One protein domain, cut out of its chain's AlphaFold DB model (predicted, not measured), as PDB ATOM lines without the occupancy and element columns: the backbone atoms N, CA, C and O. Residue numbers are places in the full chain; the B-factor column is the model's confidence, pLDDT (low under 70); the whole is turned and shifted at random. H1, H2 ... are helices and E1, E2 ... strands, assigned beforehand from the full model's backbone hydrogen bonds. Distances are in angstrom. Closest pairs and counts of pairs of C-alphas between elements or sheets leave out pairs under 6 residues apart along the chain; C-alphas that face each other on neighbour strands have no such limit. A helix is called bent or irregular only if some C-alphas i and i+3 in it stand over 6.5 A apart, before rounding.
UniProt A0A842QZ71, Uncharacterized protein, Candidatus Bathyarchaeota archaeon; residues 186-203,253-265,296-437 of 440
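What this domain is: This is residues 186 to 203, 253 to 265 and 296 to 437 of the 440 residues of an uncharacterized protein of Candidatus Bathyarchaeota archaeon (UniProt A0A842QZ71). One strongly twisted sheet of eight strands is built round a long bent strand, E5; its later half sits among E2, E3, E1, E6 and E7, and its earlier half turns off with E4 and E8 towards one end, where H7 lies. H4 covers one face with H5 beside it, and the long H1 crosses the other face, where H6 stands up. The printed part has 173 residues with seven named helices and eight named strands, which follow each other along the chain as H1, E1, E2, E3, E4, E5, H2, H3, H4, E6, H5, E7, H6, E8 and H7, and the class is mixed, helices and strands. The sheet is branched, with E1 and E6 parallel, E6 and E7 parallel, and its other neighbour pairs antiparallel. It is compact, with a radius of gyration of the C-alphas of 15.5 A and spans of 48 by 34 by 31 A.

How they stand to each other: E5, residues 330 to 341, bends by 94 degrees at residue 336. On one side of it are E1, residues 256 to 259, and E8, residues 421 to 425; on the other side are E3, residues 313 to 318, and E4, residues 325 to 327, which forms a hairpin with E5. These four are antiparallel to E5, with N 258 and O 338 at 2.8 A, N 333 and O 422 at 2.9 A, N 315 and O 339 at 2.9 A, and N 326 and O 330 at 3.0 A, within hydrogen-bond range. E2, residues 300 to 304, forms an antiparallel hairpin with E3, N 304 to O 314 being 2.8 A. E6, residues 379 to 384, is parallel to E1, N 257 to O 381 being 2.9 A, and E7, residues 402 to 407, is parallel to E6, N 382 to O 404 being 2.9 A. E6, H5, residues 390 to 398, and E7 form a strand-helix-strand unit, two parallel neighbour strands with a helix between, and its crossover is right-handed. H1, residues 188 to 203, runs across the strands at a height over the sheet of 8.9 A, its closest C-alphas to E1 being Phe 198 and Val 256, 6.7 A. H6, residues 413 to 420, stands up from the same face and touches residues 193 to 197 of H1, closest C-alphas Glu 194 and Val 419, 5.8 A, at a steep tilt of 60 degrees, opposite ways. H4, residues 363 to 374, is on the opposite face, closest C-alphas to E5 Leu 339 and Leu 367, 5.8 A. It touches H5, closest C-alphas Val 372 and Ala 396, 5.8 A, at a shallow tilt of 12 degrees, the same way. H2, residues 350 to 353, touches residues 366 to 370 of H4, closest C-alphas Val 350 and Gly 370, 6.1 A. H3, residues 355 to 360, is irregular, with C-alphas 356 and 359 7.7 A apart, and is close to H4 but not clearly touching, closest C-alphas Ala 358 and Ile 366, 7.1 A. H7, residues 428 to 432, only grazes the sheet with residues 430 to 431. Every O i to N i+4 pair is within hydrogen-bond range in H4 and H5, against 11 of 12 in H1, 3 of 4 in H6, 0 of 2 in H3 and 0 of 1 in H7; O i to N i+3 pairs within range are 2 of 3 in H3 and 2 of 2 in H7, and H2 is too short for an i+4 pair.

Where its parts are: E5 is 24.8 A from first to last C-alpha, H1 22.6 A, E3 16.5 A and H4 16.3 A. E5 begins at C-alpha 330, (103.578, 52.889, 84.164), H1 begins at C-alpha 188, (90.416, 53.865, 82.306), and H7 ends at C-alpha 432, (96.111, 44.567, 81.130).

The domain as a whole: The two C-alphas farthest apart, of Arg 398 and Glu 436, are 48.6 A apart. Residues 204 to 252 and 266 to 295 are not printed; C-alphas 203 and 253 are 8.0 A apart across the first cut, and 265 and 296 are 6.3 A apart across the second. Of the links that are printed whole, none is long. The mean pLDDT of the printed part is 91.0, and residues 263 to 265 are under 70.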
ATOM      1  N   SER A 186      95.973  56.798  78.938       89.88
ATOM      2  CA  SER A 186      95.319  56.879  80.235       89.88
ATOM      3  C   SER A 186      95.022  55.506  80.847       89.88
ATOM      4  O   SER A 186      95.045  54.466  80.157       89.88
ATOM      5  N   TYR A 187      94.727  55.504  82.148       91.44
ATOM      6  CA  TYR A 187      94.224  54.351  82.880       91.44
ATOM      7  C   TYR A 187      92.694  54.467  83.061       91.44
ATOM      8  O   TYR A 187      92.246  55.262  83.881       91.44
ATOM      9  N   PRO A 188      91.869  53.645  82.377       90.38
ATOM     10  CA  PRO A 188      90.416  53.865  82.306       90.38
ATOM     11  C   PRO A 188      89.670  53.990  83.648       90.38
ATOM     12  O   PRO A 188      88.731  54.774  83.739       90.38
ATOM     13  N   PRO A 189      90.031  53.245  84.714       90.94
ATOM     14  CA  PRO A 189      89.390  53.439  86.014       90.94
ATOM     15  C   PRO A 189      89.665  54.810  86.652       90.94
ATOM     16  O   PRO A 189      88.816  55.304  87.387       90.94
ATOM     17  N   GLU A 190      90.821  55.413  86.373       90.31
ATOM     18  CA  GLU A 190      91.170  56.772  86.804       90.31
ATOM     19  C   GLU A 190      90.416  57.819  85.972       90.31
ATOM     20  O   GLU A 190      89.851  58.748  86.545       90.31
ATOM     21  N   ASP A 191      90.260  57.590  84.662       90.06
ATOM     22  CA  ASP A 191      89.494  58.470  83.759       90.06
ATOM     23  C   ASP A 191      88.051  58.694  84.251       90.06
ATOM     24  O   ASP A 191      87.516  59.801  84.191       90.06
ATOM     25  N   ILE A 192      87.416  57.662  84.822       91.31
ATOM     26  CA  ILE A 192      86.068  57.771  85.408       91.31
ATOM     27  C   ILE A 192      86.048  58.732  86.608       91.31
ATOM     28  O   ILE A 192      85.073  59.471  86.791       91.31
ATOM     29  N   ILE A 193      87.094  58.714  87.439       91.44
ATOM     30  CA  ILE A 193      87.227  59.590  88.611       91.44
ATOM     31  C   ILE A 193      87.425  61.034  88.140       91.44
ATOM     32  O   ILE A 193      86.713  61.930  88.603       91.44
ATOM     33  N   GLU A 194      88.319  61.246  87.172       91.62
ATOM     34  CA  GLU A 194      88.587  62.557  86.579       91.62
ATOM     35  C   GLU A 194      87.335  63.160  85.930       91.62
ATOM     36  O   GLU A 194      86.958  64.294  86.235       91.62
ATOM     37  N   GLU A 195      86.615  62.394  85.109       93.12
ATOM     38  CA  GLU A 195      85.389  62.872  84.463       93.12
ATOM     39  C   GLU A 195      84.270  63.161  85.462       93.12
ATOM     40  O   GLU A 195      83.570  64.174  85.343       93.12
ATOM     41  N   SER A 196      84.122  62.323  86.494       93.19
ATOM     42  CA  SER A 196      83.169  62.574  87.581       93.19
ATOM     43  C   SER A 196      83.489  63.881  88.308       93.19
ATOM     44  O   SER A 196      82.584  64.648  88.657       93.19
ATOM     45  N   PHE A 197      84.777  64.173  88.504       94.00
ATOM     46  CA  PHE A 197      85.231  65.426  89.090       94.00
ATOM     47  C   PHE A 197      84.976  66.625  88.165       94.00
ATOM     48  O   PHE A 197      84.448  67.649  88.613       94.00
ATOM     49  N   PHE A 198      85.268  66.514  86.866       94.44
ATOM     50  CA  PHE A 198      84.977  67.578  85.900       94.44
ATOM     51  C   PHE A 198      83.475  67.862  85.801       94.44
ATOM     52  O   PHE A 198      83.070  69.026  85.792       94.44
ATOM     53  N   ASP A 199      82.626  66.834  85.806       93.50
ATOM     54  CA  ASP A 199      81.171  66.997  85.831       93.50
ATOM     55  C   ASP A 199      80.684  67.666  87.128       93.50
ATOM     56  O   ASP A 199      79.856  68.585  87.092       93.50
ATOM     57  N   HIS A 200      81.258  67.296  88.278       93.44
ATOM     58  CA  HIS A 200      81.000  67.985  89.543       93.44
ATOM     59  C   HIS A 200      81.341  69.483  89.453       93.44
ATOM     60  O   HIS A 200      80.543  70.327  89.874       93.44
ATOM     61  N   LEU A 201      82.482  69.842  88.852       94.44
ATOM     62  CA  LEU A 201      82.867  71.240  88.643       94.44
ATOM     63  C   LEU A 201      81.923  71.977  87.691       94.44
ATOM     64  O   LEU A 201      81.558  73.124  87.972       94.44
ATOM     65  N   ARG A 202      81.478  71.340  86.600       94.06
ATOM     66  CA  ARG A 202      80.485  71.919  85.678       94.06
ATOM     67  C   ARG A 202      79.182  72.238  86.417       94.06
ATOM     68  O   ARG A 202      78.694  73.366  86.336       94.06
ATOM     69  N   LYS A 203      78.670  71.291  87.214       93.31
ATOM     70  CA  LYS A 203      77.457  71.456  88.041       93.31
ATOM     71  C   LYS A 203      77.614  72.548  89.100       93.31
ATOM     72  O   LYS A 203      76.756  73.426  89.202       93.31
ATOM     73  N   VAL A 253      77.632  75.322  80.673       91.06
ATOM     74  CA  VAL A 253      79.004  75.158  81.150       91.06
ATOM     75  C   VAL A 253      79.603  73.959  80.421       91.06
ATOM     76  O   VAL A 253      78.977  72.900  80.402       91.06
ATOM     77  N   GLY A 254      80.772  74.126  79.804       86.69
ATOM     78  CA  GLY A 254      81.397  73.077  78.991       86.69
ATOM     79  C   GLY A 254      82.785  72.712  79.483       86.69
ATOM     80  O   GLY A 254      82.940  71.945  80.434       86.69
ATOM     81  N   SER A 255      83.792  73.255  78.804       94.00
ATOM     82  CA  SER A 255      85.198  72.938  79.053       94.00
ATOM     83  C   SER A 255      85.655  73.458  80.405       94.00
ATOM     84  O   SER A 255      85.330  74.589  80.755       94.00
ATOM     85  N   VAL A 256      86.426  72.655  81.131       97.00
ATOM     86  CA  VAL A 256      86.925  72.951  82.477       97.00
ATOM     87  C   VAL A 256      88.430  73.159  82.417       97.00
ATOM     88  O   VAL A 256      89.135  72.382  81.779       97.00
ATOM     89  N   VAL A 257      88.925  74.191  83.096       97.50
ATOM     90  CA  VAL A 257      90.359  74.422  83.289       97.50
ATOM     91  C   VAL A 257      90.666  74.374  84.777       97.50
ATOM     92  O   VAL A 257      90.006  75.047  85.566       97.50
ATOM     93  N   ILE A 258      91.677  73.607  85.167       97.12
ATOM     94  CA  ILE A 258      92.177  73.547  86.541       97.12
ATOM     95  C   ILE A 258      93.668  73.848  86.518       97.12
ATOM     96  O   ILE A 258      94.426  73.190  85.815       97.12
ATOM     97  N   ILE A 259      94.090  74.829  87.304       96.31
ATOM     98  CA  ILE A 259      95.482  75.239  87.455       96.31
ATOM     99  C   ILE A 259      95.888  75.019  88.913       96.31
ATOM    100  O   ILE A 259      95.432  75.725  89.819       96.31
ATOM    101  N   PHE A 260      96.747  74.025  89.140       92.88
ATOM    102  CA  PHE A 260      97.284  73.685  90.462       92.88
ATOM    103  C   PHE A 260      98.510  74.537  90.802       92.88
ATOM    104  O   PHE A 260      98.659  75.010  91.936       92.88
ATOM    105  N   SER A 261      99.384  74.741  89.815       88.31
ATOM    106  CA  SER A 261     100.599  75.538  89.928       88.31
ATOM    107  C   SER A 261     100.872  76.278  88.629       88.31
ATOM    108  O   SER A 261     101.061  75.663  87.575       88.31
ATOM    109  N   ASP A 262     100.982  77.595  88.735       71.62
ATOM    110  CA  ASP A 262     101.631  78.411  87.723       71.62
ATOM    111  C   ASP A 262     103.131  78.071  87.778       71.62
ATOM    112  O   ASP A 262     103.734  78.019  88.855       71.62
ATOM    113  N   ASP A 263     103.713  77.653  86.656       66.69
ATOM    114  CA  ASP A 263     105.125  77.257  86.578       66.69
ATOM    115  C   ASP A 263     106.007  78.513  86.521       66.69
ATOM    116  O   ASP A 263     106.625  78.813  85.504       66.69
ATOM    117  N   ASP A 264     106.010  79.295  87.602       51.34
ATOM    118  CA  ASP A 264     106.624  80.630  87.655       51.34
ATOM    119  C   ASP A 264     108.165  80.595  87.758       51.34
ATOM    120  O   ASP A 264     108.790  81.560  88.204       51.34
ATOM    121  N   GLY A 265     108.823  79.474  87.424       44.06
ATOM    122  CA  GLY A 265     110.291  79.330  87.486       44.06
ATOM    123  C   GLY A 265     110.909  79.563  88.879       44.06
ATOM    124  O   GLY A 265     112.130  79.663  89.042       44.06
ATOM    125  N   GLU A 296     112.832  73.750  84.454       79.31
ATOM    126  CA  GLU A 296     111.375  73.899  84.502       79.31
ATOM    127  C   GLU A 296     110.744  72.741  85.295       79.31
ATOM    128  O   GLU A 296     111.102  71.576  85.090       79.31
ATOM    129  N   ARG A 297     109.803  73.027  86.210       84.44
ATOM    130  CA  ARG A 297     109.204  71.978  87.057       84.44
ATOM    131  C   ARG A 297     108.253  71.086  86.265       84.44
ATOM    132  O   ARG A 297     108.214  69.875  86.511       84.44
ATOM    133  N   PHE A 298     107.494  71.667  85.335       91.00
ATOM    134  CA  PHE A 298     106.457  70.963  84.582       91.00
ATOM    135  C   PHE A 298     106.692  70.978  83.055       91.00
ATOM    136  O   PHE A 298     105.857  71.501  82.312       91.00
ATOM    137  N   PRO A 299     107.802  70.416  82.548       90.62
ATOM    138  CA  PRO A 299     108.168  70.494  81.130       90.62
ATOM    139  C   PRO A 299     107.299  69.615  80.214       90.62
ATOM    140  O   PRO A 299     107.274  69.814  78.999       90.62
ATOM    141  N   ASN A 300     106.595  68.621  80.767       90.25
ATOM    142  CA  ASN A 300     105.831  67.659  79.981       90.25
ATOM    143  C   ASN A 300     104.501  68.277  79.538       90.25
ATOM    144  O   ASN A 300     103.633  68.494  80.376       90.25
ATOM    145  N   LYS A 301     104.350  68.546  78.239       93.06
ATOM    146  CA  LYS A 301     103.163  69.150  77.615       93.06
ATOM    147  C   LYS A 301     102.481  68.123  76.727       93.06
ATOM    148  O   LYS A 301     103.100  67.612  75.795       93.06
ATOM    149  N   VAL A 302     101.217  67.829  77.001       92.38
ATOM    150  CA  VAL A 302     100.512  66.731  76.338       92.38
ATOM    151  C   VAL A 302      99.091  67.141  75.967       92.38
ATOM    152  O   VAL A 302      98.442  67.897  76.691       92.38
ATOM    153  N   THR A 303      98.623  66.653  74.822       92.62
ATOM    154  CA  THR A 303      97.206  66.638  74.448       92.62
ATOM    155  C   THR A 303      96.787  65.178  74.302       92.62
ATOM    156  O   THR A 303      97.468  64.411  73.621       92.62
ATOM    157  N   TRP A 304      95.710  64.805  74.983       88.31
ATOM    158  CA  TRP A 304      95.078  63.493  74.975       88.31
ATOM    159  C   TRP A 304      93.709  63.587  74.327       88.31
ATOM    160  O   TRP A 304      92.973  64.548  74.538       88.31
ATOM    161  N   TRP A 305      93.379  62.572  73.542       90.12
ATOM    162  CA  TRP A 305      92.097  62.476  72.866       90.12
ATOM    163  C   TRP A 305      91.256  61.407  73.530       90.12
ATOM    164  O   TRP A 305      91.777  60.342  73.864       90.12
ATOM    165  N   ALA A 306      89.970  61.702  73.669       86.62
ATOM    166  CA  ALA A 306      88.998  60.744  74.160       86.62
ATOM    167  C   ALA A 306      88.987  59.482  73.282       86.62
ATOM    168  O   ALA A 306      88.928  59.560  72.050       86.62
ATOM    169  N   GLU A 307      89.023  58.308  73.911       84.25
ATOM    170  CA  GLU A 307      88.794  57.025  73.244       84.25
ATOM    171  C   GLU A 307      87.293  56.686  73.203       84.25
ATOM    172  O   GLU A 307      86.849  55.937  72.326       84.25
ATOM    173  N   HIS A 308      86.510  57.259  74.122       83.00
ATOM    174  CA  HIS A 308      85.073  57.034  74.267       83.00
ATOM    175  C   HIS A 308      84.264  58.343  74.276       83.00
ATOM    176  O   HIS A 308      84.740  59.389  74.696       83.00
ATOM    177  N   GLU A 309      82.992  58.301  73.857       79.50
ATOM    178  CA  GLU A 309      82.126  59.500  73.790       79.50
ATOM    179  C   GLU A 309      81.836  60.145  75.157       79.50
ATOM    180  O   GLU A 309      81.413  61.299  75.225       79.50
ATOM    181  N   GLN A 310      82.037  59.391  76.240       81.19
ATOM    182  CA  GLN A 310      81.847  59.842  77.620       81.19
ATOM    183  C   GLN A 310      83.116  60.457  78.229       81.19
ATOM    184  O   GLN A 310      83.070  60.916  79.365       81.19
ATOM    185  N   GLU A 311      84.223  60.481  77.486       87.12
ATOM    186  CA  GLU A 311      85.498  61.065  77.907       87.12
ATOM    187  C   GLU A 311      85.683  62.453  77.291       87.12
ATOM    188  O   GLU A 311      85.139  62.766  76.230       87.12
ATOM    189  N   SER A 312      86.461  63.305  77.946       90.19
ATOM    190  CA  SER A 312      86.854  64.604  77.410       90.19
ATOM    191  C   SER A 312      88.128  64.493  76.576       90.19
ATOM    192  O   SER A 312      89.034  63.727  76.894       90.19
ATOM    193  N   ASP A 313      88.268  65.350  75.563       93.50
ATOM    194  CA  ASP A 313      89.608  65.649  75.058       93.50
ATOM    195  C   ASP A 313      90.346  66.476  76.115       93.50
ATOM    196  O   ASP A 313      89.794  67.442  76.654       93.50
ATOM    197  N   MET A 314      91.596  66.129  76.409       94.00
ATOM    198  CA  MET A 314      92.365  66.758  77.477       94.00
ATOM    199  C   MET A 314      93.658  67.386  76.977       94.00
ATOM    200  O   MET A 314      94.293  66.923  76.034       94.00
ATOM    201  N   ALA A 315      94.102  68.444  77.641       95.31
ATOM    202  CA  ALA A 315      95.457  68.954  77.490       95.31
ATOM    203  C   ALA A 315      95.999  69.379  78.848       95.31
ATOM    204  O   ALA A 315      95.296  70.014  79.625       95.31
ATOM    205  N   PHE A 316      97.248  69.055  79.151       95.38
ATOM    206  CA  PHE A 316      97.842  69.389  80.441       95.38
ATOM    207  C   PHE A 316      99.345  69.595  80.324       95.38
ATOM    208  O   PHE A 316      99.989  69.175  79.355       95.38
ATOM    209  N   TYR A 317      99.890  70.259  81.338       94.62
ATOM    210  CA  TYR A 317     101.321  70.300  81.583       94.62
ATOM    211  C   TYR A 317     101.626  69.709  82.960       94.62
ATOM    212  O   TYR A 317     100.867  69.907  83.911       94.62
ATOM    213  N   GLY A 318     102.727  68.973  83.074       93.44
ATOM    214  CA  GLY A 318     103.050  68.219  84.281       93.44
ATOM    215  C   GLY A 318     104.518  67.821  84.385       93.44
ATOM    216  O   GLY A 318     105.359  68.189  83.559       93.44
ATOM    217  N   THR A 319     104.844  67.070  85.433       91.44
ATOM    218  CA  THR A 319     106.185  66.511  85.620       91.44
ATOM    219  C   THR A 319     106.495  65.476  84.536       91.44
ATOM    220  O   THR A 319     105.577  64.821  84.031       91.44
ATOM    221  N   PRO A 320     107.774  65.267  84.181       89.38
ATOM    222  CA  PRO A 320     108.132  64.238  83.215       89.38
ATOM    223  C   PRO A 320     107.806  62.833  83.761       89.38
ATOM    224  O   PRO A 320     108.112  62.563  84.926       89.38
ATOM    225  N   PRO A 321     107.250  61.912  82.945       89.12
ATOM    226  CA  PRO A 321     106.912  60.551  83.379       89.12
ATOM    227  C   PRO A 321     108.107  59.777  83.950       89.12
ATOM    228  O   PRO A 321     107.972  59.003  84.891       89.12
ATOM    229  N   SER A 322     109.313  60.047  83.442       84.88
ATOM    230  CA  SER A 322     110.556  59.428  83.913       84.88
ATOM    231  C   SER A 322     110.914  59.751  85.370       84.88
ATOM    232  O   SER A 322     111.766  59.070  85.940       84.88
ATOM    233  N   LYS A 323     110.290  60.769  85.984       84.81
ATOM    234  CA  LYS A 323     110.552  61.177  87.374       84.81
ATOM    235  C   LYS A 323     109.967  60.205  88.401       84.81
ATOM    236  O   LYS A 323     110.545  60.058  89.475       84.81
ATOM    237  N   ASN A 324     108.836  59.571  88.096       86.81
ATOM    238  CA  ASN A 324     108.138  58.690  89.029       86.81
ATOM    239  C   ASN A 324     107.523  57.494  88.288       86.81
ATOM    240  O   ASN A 324     106.347  57.484  87.924       86.81
ATOM    241  N   LEU A 325     108.367  56.492  88.036       89.00
ATOM    242  CA  LEU A 325     107.958  55.203  87.487       89.00
ATOM    243  C   LEU A 325     107.485  54.308  88.631       89.00
ATOM    244  O   LEU A 325     108.238  54.080  89.575       89.00
ATOM    245  N   ILE A 326     106.265  53.789  88.518       88.06
ATOM    246  CA  ILE A 326     105.662  52.915  89.538       88.06
ATOM    247  C   ILE A 326     105.528  51.463  89.066       88.06
ATOM    248  O   ILE A 326     105.138  50.595  89.837       88.06
ATOM    249  N   GLY A 327     105.830  51.193  87.793       89.12
ATOM    250  CA  GLY A 327     105.758  49.868  87.192       89.12
ATOM    251  C   GLY A 327     106.319  49.841  85.769       89.12
ATOM    252  O   GLY A 327     106.642  50.888  85.195       89.12
ATOM    253  N   PRO A 328     106.430  48.653  85.148       89.94
ATOM    254  CA  PRO A 328     106.958  48.517  83.798       89.94
ATOM    255  C   PRO A 328     106.012  49.171  82.782       89.94
ATOM    256  O   PRO A 328     104.946  48.641  82.462       89.94
ATOM    257  N   GLY A 329     106.413  50.335  82.264       89.44
ATOM    258  CA  GLY A 329     105.590  51.134  81.352       89.44
ATOM    259  C   GLY A 329     104.470  51.926  82.039       89.44
ATOM    260  O   GLY A 329     103.536  52.330  81.347       89.44
ATOM    261  N   ILE A 330     104.553  52.139  83.359       92.19
ATOM    262  CA  ILE A 330     103.578  52.889  84.164       92.19
ATOM    263  C   ILE A 330     104.316  53.991  84.922       92.19
ATOM    264  O   ILE A 330     105.260  53.720  85.667       92.19
ATOM    265  N   ALA A 331     103.860  55.226  84.761       91.44
ATOM    266  CA  ALA A 331     104.376  56.372  85.490       91.44
ATOM    267  C   ALA A 331     103.236  57.128  86.164       91.44
ATOM    268  O   ALA A 331     102.124  57.162  85.645       91.44
ATOM    269  N   ARG A 332     103.526  57.770  87.290       91.56
ATOM    270  CA  ARG A 332     102.613  58.697  87.958       91.56
ATOM    271  C   ARG A 332     103.148  60.107  87.764       91.56
ATOM    272  O   ARG A 332     104.306  60.371  88.077       91.56
ATOM    273  N   ILE A 333     102.341  61.012  87.229       91.44
ATOM    274  CA  ILE A 333     102.752  62.396  86.976       91.44
ATOM    275  C   ILE A 333     101.977  63.360  87.863       91.44
ATOM    276  O   ILE A 333     100.812  63.142  88.168       91.44
ATOM    277  N   GLU A 334     102.635  64.442  88.262       91.94
ATOM    278  CA  GLU A 334     102.001  65.576  88.920       91.94
ATOM    279  C   GLU A 334     101.629  66.623  87.864       91.94
ATOM    280  O   GLU A 334     102.498  67.110  87.127       91.94
ATOM    281  N   LEU A 335     100.352  66.989  87.805       93.56
ATOM    282  CA  LEU A 335      99.839  68.027  86.925       93.56
ATOM    283  C   LEU A 335     100.085  69.418  87.521       93.56
ATOM    284  O   LEU A 335      99.785  69.691  88.685       93.56
ATOM    285  N   GLY A 336     100.604  70.324  86.694       94.25
ATOM    286  CA  GLY A 336     100.629  71.757  86.985       94.25
ATOM    287  C   GLY A 336      99.309  72.428  86.598       94.25
ATOM    288  O   GLY A 336      98.816  73.292  87.323       94.25
ATOM    289  N   GLY A 337      98.687  71.971  85.511       95.69
ATOM    290  CA  GLY A 337      97.350  72.383  85.104       95.69
ATOM    291  C   GLY A 337      96.796  71.507  83.987       95.69
ATOM    292  O   GLY A 337      97.563  70.911  83.230       95.69
ATOM    293  N   VAL A 338      95.472  71.442  83.894       96.75
ATOM    294  CA  VAL A 338      94.720  70.582  82.978       96.75
ATOM    295  C   VAL A 338      93.511  71.311  82.395       96.75
ATOM    296  O   VAL A 338      92.843  72.102  83.059       96.75
ATOM    297  N   LEU A 339      93.255  71.043  81.122       97.06
ATOM    298  CA  LEU A 339      92.093  71.426  80.339       97.06
ATOM    299  C   LEU A 339      91.328  70.150  79.997       97.06
ATOM    300  O   LEU A 339      91.915  69.236  79.431       97.06
ATOM    301  N   SER A 340      90.031  70.129  80.285       96.38
ATOM    302  CA  SER A 340      89.076  69.107  79.849       96.38
ATOM    303  C   SER A 340      88.060  69.749  78.903       96.38
ATOM    304  O   SER A 340      87.416  70.747  79.242       96.38
ATOM    305  N   ILE A 341      87.917  69.204  77.695       94.75
ATOM    306  CA  ILE A 341      86.963  69.641  76.675       94.75
ATOM    307  C   ILE A 341      85.923  68.547  76.469       94.75
ATOM    308  O   ILE A 341      86.199  67.498  75.894       94.75
ATOM    309  N   TYR A 342      84.704  68.852  76.906       90.31
ATOM    310  CA  TYR A 342      83.541  67.987  76.768       90.31
ATOM    311  C   TYR A 342      82.410  68.712  76.024       90.31
ATOM    312  O   TYR A 342      82.179  69.902  76.287       90.31
ATOM    313  N   PRO A 343      81.664  68.034  75.133       88.94
ATOM    314  CA  PRO A 343      81.889  66.664  74.637       88.94
ATOM    315  C   PRO A 343      83.181  66.551  73.801       88.94
ATOM    316  O   PRO A 343      83.651  67.589  73.320       88.94
ATOM    317  N   PRO A 344      83.738  65.341  73.598       88.62
ATOM    318  CA  PRO A 344      84.970  65.149  72.832       88.62
ATOM    319  C   PRO A 344      84.760  65.478  71.350       88.62
ATOM    320  O   PRO A 344      83.676  65.261  70.796       88.62
ATOM    321  N   ARG A 345      85.773  66.059  70.696       87.12
ATOM    322  CA  ARG A 345      85.674  66.536  69.301       87.12
ATOM    323  C   ARG A 345      86.924  66.299  68.454       87.12
ATOM    324  O   ARG A 345      86.910  66.685  67.288       87.12
ATOM    325  N   GLY A 346      87.980  65.708  69.006       87.94
ATOM    326  CA  GLY A 346      89.254  65.554  68.311       87.94
ATOM    327  C   GLY A 346      89.965  66.896  68.135       87.94
ATOM    328  O   GLY A 346      90.276  67.293  67.012       87.94
ATOM    329  N   ILE A 347      90.174  67.629  69.231       92.38
ATOM    330  CA  ILE A 347      90.866  68.931  69.201       92.38
ATOM    331  C   ILE A 347      92.292  68.804  68.630       92.38
ATOM    332  O   ILE A 347      92.937  67.769  68.817       92.38
ATOM    333  N   PRO A 348      92.843  69.832  67.962       93.25
ATOM    334  CA  PRO A 348      94.255  69.814  67.595       93.25
ATOM    335  C   PRO A 348      95.133  69.792  68.854       93.25
ATOM    336  O   PRO A 348      94.697  70.178  69.939       93.25
ATOM    337  N   ASN A 349      96.397  69.383  68.707       94.31
ATOM    338  CA  ASN A 349      97.358  69.491  69.802       94.31
ATOM    339  C   ASN A 349      97.464  70.960  70.240       94.31
ATOM    340  O   ASN A 349      97.959  71.799  69.486       94.31
ATOM    341  N   VAL A 350      96.988  71.258  71.452       94.44
ATOM    342  CA  VAL A 350      96.858  72.626  71.979       94.44
ATOM    343  C   VAL A 350      98.222  73.317  72.023       94.44
ATOM    344  O   VAL A 350      98.340  74.496  71.695       94.44
ATOM    345  N   TRP A 351      99.269  72.573  72.373       94.69
ATOM    346  CA  TRP A 351     100.620  73.103  72.532       94.69
ATOM    347  C   TRP A 351     101.245  73.510  71.203       94.69
ATOM    348  O   TRP A 351     101.860  74.569  71.130       94.69
ATOM    349  N   THR A 352     101.057  72.704  70.157       94.50
ATOM    350  CA  THR A 352     101.516  73.037  68.801       94.50
ATOM    351  C   THR A 352     100.637  74.116  68.169       94.50
ATOM    352  O   THR A 352     101.145  75.032  67.534       94.50
ATOM    353  N   TYR A 353      99.318  74.062  68.382       95.81
ATOM    354  CA  TYR A 353      98.379  75.041  67.830       95.81
ATOM    355  C   TYR A 353      98.683  76.472  68.308       95.81
ATOM    356  O   TYR A 353      98.674  77.409  67.512       95.81
ATOM    357  N   PHE A 354      99.003  76.642  69.596       95.50
ATOM    358  CA  PHE A 354      99.348  77.946  70.176       95.50
ATOM    359  C   PHE A 354     100.854  78.246  70.202       95.50
ATOM    360  O   PHE A 354     101.248  79.289  70.728       95.50
ATOM    361  N   GLU A 355     101.703  77.407  69.605       92.94
ATOM    362  CA  GLU A 355     103.153  77.634  69.525       92.94
ATOM    363  C   GLU A 355     103.526  79.032  68.983       92.94
ATOM    364  O   GLU A 355     104.352  79.697  69.616       92.94
ATOM    365  N   PRO A 356     102.867  79.579  67.932       93.75
ATOM    366  CA  PRO A 356     103.182  80.917  67.414       93.75
ATOM    367  C   PRO A 356     102.988  82.059  68.423       93.75
ATOM    368  O   PRO A 356     103.522  83.155  68.240       93.75
ATOM    369  N   VAL A 357     102.199  81.837  69.481       89.19
ATOM    370  CA  VAL A 357     101.911  82.827  70.530       89.19
ATOM    371  C   VAL A 357     102.423  82.412  71.910       89.19
ATOM    372  O   VAL A 357     102.305  83.206  72.844       89.19
ATOM    373  N   ALA A 358     103.032  81.231  72.046       81.50
ATOM    374  CA  ALA A 358     103.444  80.663  73.330       81.50
ATOM    375  C   ALA A 358     104.431  81.559  74.098       81.50
ATOM    376  O   ALA A 358     104.367  81.632  75.316       81.50
ATOM    377  N   GLY A 359     105.275  82.339  73.411       83.69
ATOM    378  CA  GLY A 359     106.175  83.305  74.061       83.69
ATOM    379  C   GLY A 359     105.479  84.501  74.735       83.69
ATOM    380  O   GLY A 359     106.142  85.304  75.385       83.69
ATOM    381  N   LYS A 360     104.159  84.664  74.566       90.00
ATOM    382  CA  LYS A 360     103.365  85.786  75.111       90.00
ATOM    383  C   LYS A 360     102.404  85.381  76.230       90.00
ATOM    384  O   LYS A 360     101.692  86.264  76.726       90.00
ATOM    385  N   PHE A 361     102.332  84.088  76.539       90.75
ATOM    386  CA  PHE A 361     101.365  83.490  77.453       90.75
ATOM    387  C   PHE A 361     102.034  82.392  78.280       90.75
ATOM    388  O   PHE A 361     102.902  81.679  77.783       90.75
ATOM    389  N   THR A 362     101.624  82.222  79.533       92.31
ATOM    390  CA  THR A 362     102.090  81.076  80.331       92.31
ATOM    391  C   THR A 362     101.421  79.777  79.863       92.31
ATOM    392  O   THR A 362     100.415  79.799  79.152       92.31
ATOM    393  N   LYS A 363     101.923  78.610  80.290       93.75
ATOM    394  CA  LYS A 363     101.280  77.316  79.979       93.75
ATOM    395  C   LYS A 363      99.841  77.233  80.501       93.75
ATOM    396  O   LYS A 363      98.978  76.711  79.803       93.75
ATOM    397  N   ALA A 364      99.582  77.786  81.687       94.56
ATOM    398  CA  ALA A 364      98.237  77.896  82.244       94.56
ATOM    399  C   ALA A 364      97.329  78.749  81.346       94.56
ATOM    400  O   ALA A 364      96.202  78.360  81.044       94.56
ATOM    401  N   GLU A 365      97.835  79.882  80.852       95.06
ATOM    402  CA  GLU A 365      97.091  80.737  79.928       95.06
ATOM    403  C   GLU A 365      96.863  80.058  78.566       95.06
ATOM    404  O   GLU A 365      95.782  80.203  78.003       95.06
ATOM    405  N   ILE A 366      97.812  79.260  78.059       96.12
ATOM    406  CA  ILE A 366      97.633  78.457  76.833       96.12
ATOM    407  C   ILE A 366      96.475  77.461  76.988       96.12
ATOM    408  O   ILE A 366      95.659  77.333  76.075       96.12
ATOM    409  N   LEU A 367      96.340  76.803  78.145       96.69
ATOM    410  CA  LEU A 367      95.182  75.944  78.423       96.69
ATOM    411  C   LEU A 367      93.867  76.736  78.417       96.69
ATOM    412  O   LEU A 367      92.872  76.282  77.854       96.69
ATOM    413  N   MET A 368      93.856  77.941  78.994       96.62
ATOM    414  CA  MET A 368      92.678  78.816  78.963       96.62
ATOM    415  C   MET A 368      92.337  79.280  77.540       96.62
ATOM    416  O   MET A 368      91.159  79.331  77.188       96.62
ATOM    417  N   LEU A 369      93.337  79.574  76.704       96.75
ATOM    418  CA  LEU A 369      93.136  79.880  75.284       96.75
ATOM    419  C   LEU A 369      92.566  78.674  74.531       96.75
ATOM    420  O   LEU A 369      91.620  78.838  73.764       96.75
ATOM    421  N   GLY A 370      93.062  77.464  74.808       96.31
ATOM    422  CA  GLY A 370      92.489  76.224  74.282       96.31
ATOM    423  C   GLY A 370      91.028  76.038  74.682       96.31
ATOM    424  O   GLY A 370      90.203  75.678  73.844       96.31
ATOM    425  N   ALA A 371      90.668  76.360  75.927       96.50
ATOM    426  CA  ALA A 371      89.274  76.352  76.357       96.50
ATOM    427  C   ALA A 371      88.425  77.359  75.566       96.50
ATOM    428  O   ALA A 371      87.319  77.033  75.142       96.50
ATOM    429  N   VAL A 372      88.924  78.578  75.350       96.25
ATOM    430  CA  VAL A 372      88.193  79.619  74.611       96.25
ATOM    431  C   VAL A 372      87.967  79.222  73.154       96.25
ATOM    432  O   VAL A 372      86.852  79.379  72.655       96.25
ATOM    433  N   GLU A 373      89.000  78.696  72.502       95.69
ATOM    434  CA  GLU A 373      88.973  78.354  71.080       95.69
ATOM    435  C   GLU A 373      88.135  77.102  70.799       95.69
ATOM    436  O   GLU A 373      87.314  77.084  69.882       95.69
ATOM    437  N   PHE A 374      88.303  76.049  71.605       95.06
ATOM    438  CA  PHE A 374      87.749  74.732  71.287       95.06
ATOM    439  C   PHE A 374      86.458  74.395  72.041       95.06
ATOM    440  O   PHE A 374      85.746  73.459  71.655       95.06
ATOM    441  N   SER A 375      86.097  75.142  73.093       92.69
ATOM    442  CA  SER A 375      84.841  74.889  73.806       92.69
ATOM    443  C   SER A 375      83.625  75.278  72.970       92.69
ATOM    444  O   SER A 375      83.580  76.335  72.342       92.69
ATOM    445  N   ARG A 376      82.563  74.466  73.020       89.81
ATOM    446  CA  ARG A 376      81.254  74.833  72.442       89.81
ATOM    447  C   ARG A 376      80.502  75.810  73.325       89.81
ATOM    448  O   ARG A 376      79.882  76.747  72.832       89.81
ATOM    449  N   GLU A 377      80.592  75.595  74.625       92.94
ATOM    450  CA  GLU A 377      79.736  76.256  75.592       92.94
ATOM    451  C   GLU A 377      80.272  77.633  75.978       92.94
ATOM    452  O   GLU A 377      81.447  77.943  75.783       92.94
ATOM    453  N   THR A 378      79.386  78.496  76.464       93.25
ATOM    454  CA  THR A 378      79.702  79.896  76.777       93.25
ATOM    455  C   THR A 378      80.559  80.015  78.030       93.25
ATOM    456  O   THR A 378      81.488  80.822  78.068       93.25
ATOM    457  N   TYR A 379      80.242  79.229  79.059       95.38
ATOM    458  CA  TYR A 379      80.865  79.350  80.369       95.38
ATOM    459  C   TYR A 379      81.967  78.308  80.552       95.38
ATOM    460  O   TYR A 379      81.734  77.106  80.395       95.38
ATOM    461  N   ILE A 380      83.152  78.787  80.921       96.62
ATOM    462  CA  ILE A 380      84.356  77.979  81.129       96.62
ATOM    463  C   ILE A 380      84.744  78.097  82.608       96.62
ATOM    464  O   ILE A 380      85.215  79.164  83.021       96.62
ATOM    465  N   PRO A 381      84.532  77.061  83.439       96.69
ATOM    466  CA  PRO A 381      85.040  77.040  84.801       96.69
ATOM    467  C   PRO A 381      86.563  77.098  84.794       96.69
ATOM    468  O   PRO A 381      87.212  76.323  84.091       96.69
ATOM    469  N   VAL A 382      87.121  77.991  85.607       97.12
ATOM    470  CA  VAL A 382      88.562  78.067  85.851       97.12
ATOM    471  C   VAL A 382      88.802  77.889  87.338       97.12
ATOM    472  O   VAL A 382      88.507  78.784  88.134       97.12
ATOM    473  N   VAL A 383      89.321  76.723  87.707       96.56
ATOM    474  CA  VAL A 383      89.750  76.419  89.067       96.56
ATOM    475  C   VAL A 383      91.203  76.827  89.220       96.56
ATOM    476  O   VAL A 383      92.083  76.227  88.614       96.56
ATOM    477  N   SER A 384      91.477  77.849  90.019       94.94
ATOM    478  CA  SER A 384      92.837  78.375  90.178       94.94
ATOM    479  C   SER A 384      92.980  79.167  91.474       94.94
ATOM    480  O   SER A 384      91.989  79.580  92.089       94.94
ATOM    481  N   LYS A 385      94.227  79.407  91.902       92.75
ATOM    482  CA  LYS A 385      94.523  80.285  93.049       92.75
ATOM    483  C   LYS A 385      94.107  81.730  92.770       92.75
ATOM    484  O   LYS A 385      93.482  82.360  93.617       92.75
ATOM    485  N   GLN A 386      94.438  82.234  91.585       91.50
ATOM    486  CA  GLN A 386      94.125  83.594  91.152       91.50
ATOM    487  C   GLN A 386      93.123  83.576  89.992       91.50
ATOM    488  O   GLN A 386      93.166  82.645  89.183       91.50
ATOM    489  N   PRO A 387      92.218  84.566  89.893       93.19
ATOM    490  CA  PRO A 387      91.308  84.667  88.758       93.19
ATOM    491  C   PRO A 387      92.071  84.892  87.440       93.19
ATOM    492  O   PRO A 387      93.191  85.410  87.466       93.19
ATOM    493  N   PRO A 388      91.472  84.547  86.283       93.69
ATOM    494  CA  PRO A 388      92.052  84.843  84.976       93.69
ATOM    495  C   PRO A 388      92.410  86.324  84.817       93.69
ATOM    496  O   PRO A 388      91.726  87.213  85.326       93.69
ATOM    497  N   SER A 389      93.482  86.602  84.078       93.56
ATOM    498  CA  SER A 389      93.910  87.976  83.829       93.56
ATOM    499  C   SER A 389      92.866  88.741  82.999       93.56
ATOM    500  O   SER A 389      92.225  88.180  82.109       93.56
ATOM    501  N   LYS A 390      92.740  90.062  83.205       94.56
ATOM    502  CA  LYS A 390      91.820  90.913  82.414       94.56
ATOM    503  C   LYS A 390      92.066  90.813  80.904       94.56
ATOM    504  O   LYS A 390      91.147  90.964  80.103       94.56
ATOM    505  N   ARG A 391      93.320  90.563  80.508       94.94
ATOM    506  CA  ARG A 391      93.705  90.322  79.113       94.94
ATOM    507  C   ARG A 391      93.030  89.061  78.574       94.94
ATOM    508  O   ARG A 391      92.471  89.112  77.483       94.94
ATOM    509  N   LEU A 392      93.059  87.964  79.330       95.00
ATOM    510  CA  LEU A 392      92.383  86.721  78.963       95.00
ATOM    511  C   LEU A 392      90.862  86.865  78.967       95.00
ATOM    512  O   LEU A 392      90.218  86.393  78.036       95.00
ATOM    513  N   GLU A 393      90.285  87.562  79.946       95.56
ATOM    514  CA  GLU A 393      88.843  87.844  79.963       95.56
ATOM    515  C   GLU A 393      88.400  88.629  78.718       95.56
ATOM    516  O   GLU A 393      87.376  88.310  78.114       95.56
ATOM    517  N   ALA A 394      89.196  89.611  78.281       96.31
ATOM    518  CA  ALA A 394      88.919  90.368  77.063       96.31
ATOM    519  C   ALA A 394      89.002  89.501  75.794       96.31
ATOM    520  O   ALA A 394      88.190  89.675  74.884       96.31
ATOM    521  N   ILE A 395      89.956  88.564  75.726       96.12
ATOM    522  CA  ILE A 395      90.051  87.589  74.626       96.12
ATOM    523  C   ILE A 395      88.818  86.680  74.642       96.12
ATOM    524  O   ILE A 395      88.124  86.592  73.634       96.12
ATOM    525  N   ALA A 396      88.484  86.082  75.787       96.25
ATOM    526  CA  ALA A 396      87.312  85.223  75.933       96.25
ATOM    527  C   ALA A 396      86.019  85.940  75.509       96.25
ATOM    528  O   ALA A 396      85.244  85.396  74.724       96.25
ATOM    529  N   GLY A 397      85.830  87.193  75.938       95.62
ATOM    530  CA  GLY A 397      84.665  87.999  75.576       95.62
ATOM    531  C   GLY A 397      84.515  88.218  74.067       95.62
ATOM    532  O   GLY A 397      83.403  88.137  73.550       95.62
ATOM    533  N   ARG A 398      85.622  88.409  73.331       96.38
ATOM    534  CA  ARG A 398      85.600  88.524  71.856       96.38
ATOM    535  C   ARG A 398      85.172  87.229  71.162       96.38
ATOM    536  O   ARG A 398      84.594  87.297  70.085       96.38
ATOM    537  N   HIS A 399      85.408  86.080  71.792       94.88
ATOM    538  CA  HIS A 399      84.968  84.763  71.319       94.88
ATOM    539  C   HIS A 399      83.586  84.360  71.875       94.88
ATOM    540  O   HIS A 399      83.162  83.214  71.729       94.88
ATOM    541  N   GLY A 400      82.871  85.278  72.540       94.12
ATOM    542  CA  GLY A 400      81.573  84.989  73.154       94.12
ATOM    543  C   GLY A 400      81.658  83.996  74.319       94.12
ATOM    544  O   GLY A 400      80.686  83.295  74.602       94.12
ATOM    545  N   LYS A 401      82.821  83.908  74.972       95.62
ATOM    546  CA  LYS A 401      83.091  83.041  76.123       95.62
ATOM    547  C   LYS A 401      83.202  83.855  77.405       95.62
ATOM    548  O   LYS A 401      83.496  85.048  77.398       95.62
ATOM    549  N   THR A 402      82.973  83.205  78.537       95.31
ATOM    550  CA  THR A 402      83.110  83.818  79.859       95.31
ATOM    551  C   THR A 402      83.768  82.836  80.811       95.31
ATOM    552  O   THR A 402      83.241  81.749  81.055       95.31
ATOM    553  N   PHE A 403      84.905  83.235  81.376       96.31
ATOM    554  CA  PHE A 403      85.521  82.477  82.453       96.31
ATOM    555  C   PHE A 403      84.730  82.644  83.747       96.31
ATOM    556  O   PHE A 403      84.299  83.743  84.102       96.31
ATOM    557  N   VAL A 404      84.564  81.546  84.472       95.50
ATOM    558  CA  VAL A 404      83.961  81.542  85.801       95.50
ATOM    559  C   VAL A 404      85.006  81.049  86.781       95.50
ATOM    560  O   VAL A 404      85.295  79.856  86.849       95.50
ATOM    561  N   HIS A 405      85.602  81.984  87.517       95.94
ATOM    562  CA  HIS A 405      86.618  81.648  88.507       95.94
ATOM    563  C   HIS A 405      85.993  80.908  89.692       95.94
ATOM    564  O   HIS A 405      85.063  81.403  90.334       95.94
ATOM    565  N   VAL A 406      86.532  79.725  89.975       94.75
ATOM    566  CA  VAL A 406      86.219  78.907  91.143       94.75
ATOM    567  C   VAL A 406      87.503  78.798  91.961       94.75
ATOM    568  O   VAL A 406      88.439  78.116  91.547       94.75
ATOM    569  N   PRO A 407      87.608  79.462  93.118       93.75
ATOM    570  CA  PRO A 407      88.855  79.434  93.859       93.75
ATOM    571  C   PRO A 407      89.207  78.029  94.352       93.75
ATOM    572  O   PRO A 407      88.345  77.320  94.884       93.75
ATOM    573  N   ILE A 408      90.477  77.641  94.216       91.50
ATOM    574  CA  ILE A 408      90.930  76.265  94.486       91.50
ATOM    575  C   ILE A 408      90.632  75.795  95.922       91.50
ATOM    576  O   ILE A 408      90.268  74.646  96.133       91.50
ATOM    577  N   TRP A 409      90.679  76.697  96.908       88.75
ATOM    578  CA  TRP A 409      90.384  76.392  98.318       88.75
ATOM    579  C   TRP A 409      88.910  76.071  98.603       88.75
ATOM    580  O   TRP A 409      88.572  75.677  99.715       88.75
ATOM    581  N   THR A 410      88.013  76.271  97.633       90.69
ATOM    582  CA  THR A 410      86.594  75.901  97.771       90.69
ATOM    583  C   THR A 410      86.340  74.415  97.517       90.69
ATOM    584  O   THR A 410      85.190  73.975  97.610       90.69
ATOM    585  N   LEU A 411      87.369  73.666  97.124       89.44
ATOM    586  CA  LEU A 411      87.324  72.236  96.845       89.44
ATOM    587  C   LEU A 411      88.038  71.479  97.970       89.44
ATOM    588  O   LEU A 411      88.958  72.009  98.596       89.44
ATOM    589  N   SER A 412      87.589  70.255  98.248       87.25
ATOM    590  CA  SER A 412      88.253  69.371  99.209       87.25
ATOM    591  C   SER A 412      89.658  69.034  98.727       87.25
ATOM    592  O   SER A 412      89.874  68.865  97.525       87.25
ATOM    593  N   LYS A 413      90.596  68.906  99.667       82.56
ATOM    594  CA  LYS A 413      91.972  68.535  99.337       82.56
ATOM    595  C   LYS A 413      92.028  67.167  98.678       82.56
ATOM    596  O   LYS A 413      92.638  67.072  97.626       82.56
ATOM    597  N   GLU A 414      91.314  66.185  99.230       80.69
ATOM    598  CA  GLU A 414      91.306  64.808  98.728       80.69
ATOM    599  C   GLU A 414      90.915  64.770  97.242       80.69
ATOM    600  O   GLU A 414      91.686  64.318  96.405       80.69
ATOM    601  N   ALA A 415      89.785  65.390  96.888       82.44
ATOM    602  CA  ALA A 415      89.334  65.439  95.495       82.44
ATOM    603  C   ALA A 415      90.300  66.178  94.550       82.44
ATOM    604  O   ALA A 415      90.336  65.866  93.367       82.44
ATOM    605  N   LEU A 416      91.059  67.172  95.035       86.69
ATOM    606  CA  LEU A 416      92.092  67.822  94.222       86.69
ATOM    607  C   LEU A 416      93.306  66.916  94.018       86.69
ATOM    608  O   LEU A 416      93.955  67.034  92.984       86.69
ATOM    609  N   GLU A 417      93.636  66.057  94.980       82.38
ATOM    610  CA  GLU A 417      94.749  65.115  94.852       82.38
ATOM    611  C   GLU A 417      94.460  64.052  93.800       82.38
ATOM    612  O   GLU A 417      95.326  63.791  92.960       82.38
ATOM    613  N   ASP A 418      93.234  63.522  93.815       82.31
ATOM    614  CA  ASP A 418      92.765  62.475  92.903       82.31
ATOM    615  C   ASP A 418      92.871  62.886  91.429       82.31
ATOM    616  O   ASP A 418      93.093  62.040  90.574       82.31
ATOM    617  N   VAL A 419      92.762  64.186  91.126       89.56
ATOM    618  CA  VAL A 419      92.898  64.713  89.754       89.56
ATOM    619  C   VAL A 419      94.216  65.444  89.488       89.56
ATOM    620  O   VAL A 419      94.492  65.836  88.356       89.56
ATOM    621  N   ARG A 420      95.035  65.695  90.517       91.38
ATOM    622  CA  ARG A 420      96.355  66.332  90.355       91.38
ATOM    623  C   ARG A 420      97.424  65.314  90.004       91.38
ATOM    624  O   ARG A 420      98.384  65.664  89.317       91.38
ATOM    625  N   PHE A 421      97.305  64.096  90.517       90.31
ATOM    626  CA  PHE A 421      98.255  63.029  90.254       90.31
ATOM    627  C   PHE A 421      97.606  61.953  89.409       90.31
ATOM    628  O   PHE A 421      96.740  61.250  89.909       90.31
ATOM    629  N   VAL A 422      98.088  61.795  88.181       91.50
ATOM    630  CA  VAL A 422      97.474  60.893  87.201       91.50
ATOM    631  C   VAL A 422      98.473  59.846  86.731       91.50
ATOM    632  O   VAL A 422      99.686  60.105  86.677       91.50
ATOM    633  N   HIS A 423      97.992  58.656  86.390       92.88
ATOM    634  CA  HIS A 423      98.819  57.578  85.877       92.88
ATOM    635  C   HIS A 423      98.837  57.580  84.354       92.88
ATOM    636  O   HIS A 423      97.819  57.532  83.671       92.88
ATOM    637  N   VAL A 424     100.048  57.573  83.809       91.94
ATOM    638  CA  VAL A 424     100.284  57.527  82.371       91.94
ATOM    639  C   VAL A 424     100.943  56.216  81.992       91.94
ATOM    640  O   VAL A 424     101.910  55.754  82.607       91.94
ATOM    641  N   LEU A 425     100.402  55.607  80.947       92.31
ATOM    642  CA  LEU A 425     100.800  54.306  80.451       92.31
ATOM    643  C   LEU A 425     101.562  54.460  79.139       92.31
ATOM    644  O   LEU A 425     101.190  55.241  78.263       92.31
ATOM    645  N   ARG A 426     102.607  53.651  78.967       89.00
ATOM    646  CA  ARG A 426     103.436  53.661  77.754       89.00
ATOM    647  C   ARG A 426     102.676  53.201  76.505       89.00
ATOM    648  O   ARG A 426     102.988  53.622  75.398       89.00
ATOM    649  N   ASN A 427     101.745  52.258  76.653       87.94
ATOM    650  CA  ASN A 427     100.929  51.737  75.556       87.94
ATOM    651  C   ASN A 427      99.650  51.066  76.083       87.94
ATOM    652  O   ASN A 427      99.567  50.707  77.256       87.94
ATOM    653  N   LYS A 428      98.674  50.812  75.198       87.81
ATOM    654  CA  LYS A 428      97.403  50.167  75.575       87.81
ATOM    655  C   LYS A 428      97.562  48.777  76.204       87.81
ATOM    656  O   LYS A 428      96.714  48.386  76.997       87.81
ATOM    657  N   ARG A 429      98.627  48.022  75.888       90.06
ATOM    658  CA  ARG A 429      98.838  46.676  76.464       90.06
ATOM    659  C   ARG A 429      99.143  46.743  77.959       90.06
ATOM    660  O   ARG A 429      98.763  45.830  78.680       90.06
ATOM    661  N   VAL A 430      99.739  47.843  78.428       90.69
ATOM    662  CA  VAL A 430     100.014  48.075  79.855       90.69
ATOM    663  C   VAL A 430      98.729  48.044  80.690       90.69
ATOM    664  O   VAL A 430      98.750  47.561  81.820       90.69
ATOM    665  N   ARG A 431      97.577  48.452  80.125       91.31
ATOM    666  CA  ARG A 431      96.269  48.419  80.812       91.31
ATOM    667  C   ARG A 431      95.908  47.027  81.350       91.31
ATOM    668  O   ARG A 431      95.207  46.943  82.351       91.31
ATOM    669  N   GLN A 432      96.404  45.951  80.727       92.00
ATOM    670  CA  GLN A 432      96.111  44.567  81.130       92.00
ATOM    671  C   GLN A 432      96.654  44.213  82.519       92.00
ATOM    672  O   GLN A 432      96.049  43.403  83.211       92.00
ATOM    673  N   TYR A 433      97.771  44.819  82.925       90.75
ATOM    674  CA  TYR A 433      98.422  44.546  84.209       90.75
ATOM    675  C   TYR A 433      98.563  45.794  85.092       90.75
ATOM    676  O   TYR A 433      98.986  45.685  86.237       90.75
ATOM    677  N   ALA A 434      98.167  46.981  84.618       90.88
ATOM    678  CA  ALA A 434      98.280  48.231  85.373       90.88
ATOM    679  C   ALA A 434      97.591  48.184  86.749       90.88
ATOM    680  O   ALA A 434      98.108  48.742  87.710       90.88
ATOM    681  N   SER A 435      96.485  47.440  86.875       90.31
ATOM    682  CA  SER A 435      95.765  47.253  88.148       90.31
ATOM    683  C   SER A 435      96.553  46.509  89.242       90.31
ATOM    684  O   SER A 435      96.128  46.478  90.398       90.31
ATOM    685  N   GLU A 436      97.682  45.887  88.891       89.19
ATOM    686  CA  GLU A 436      98.602  45.271  89.853       89.19
ATOM    687  C   GLU A 436      99.548  46.302  90.491       89.19
ATOM    688  O   GLU A 436     100.087  46.047  91.565       89.19
ATOM    689  N   TYR A 437      99.730  47.457  89.840       88.50
ATOM    690  CA  TYR A 437     100.675  48.511  90.224       88.50
ATOM    691  C   TYR A 437      99.978  49.791  90.697       88.50
ATOM    692  O   TYR A 437     100.530  50.521  91.516       88.50
TER     693      TYR A 437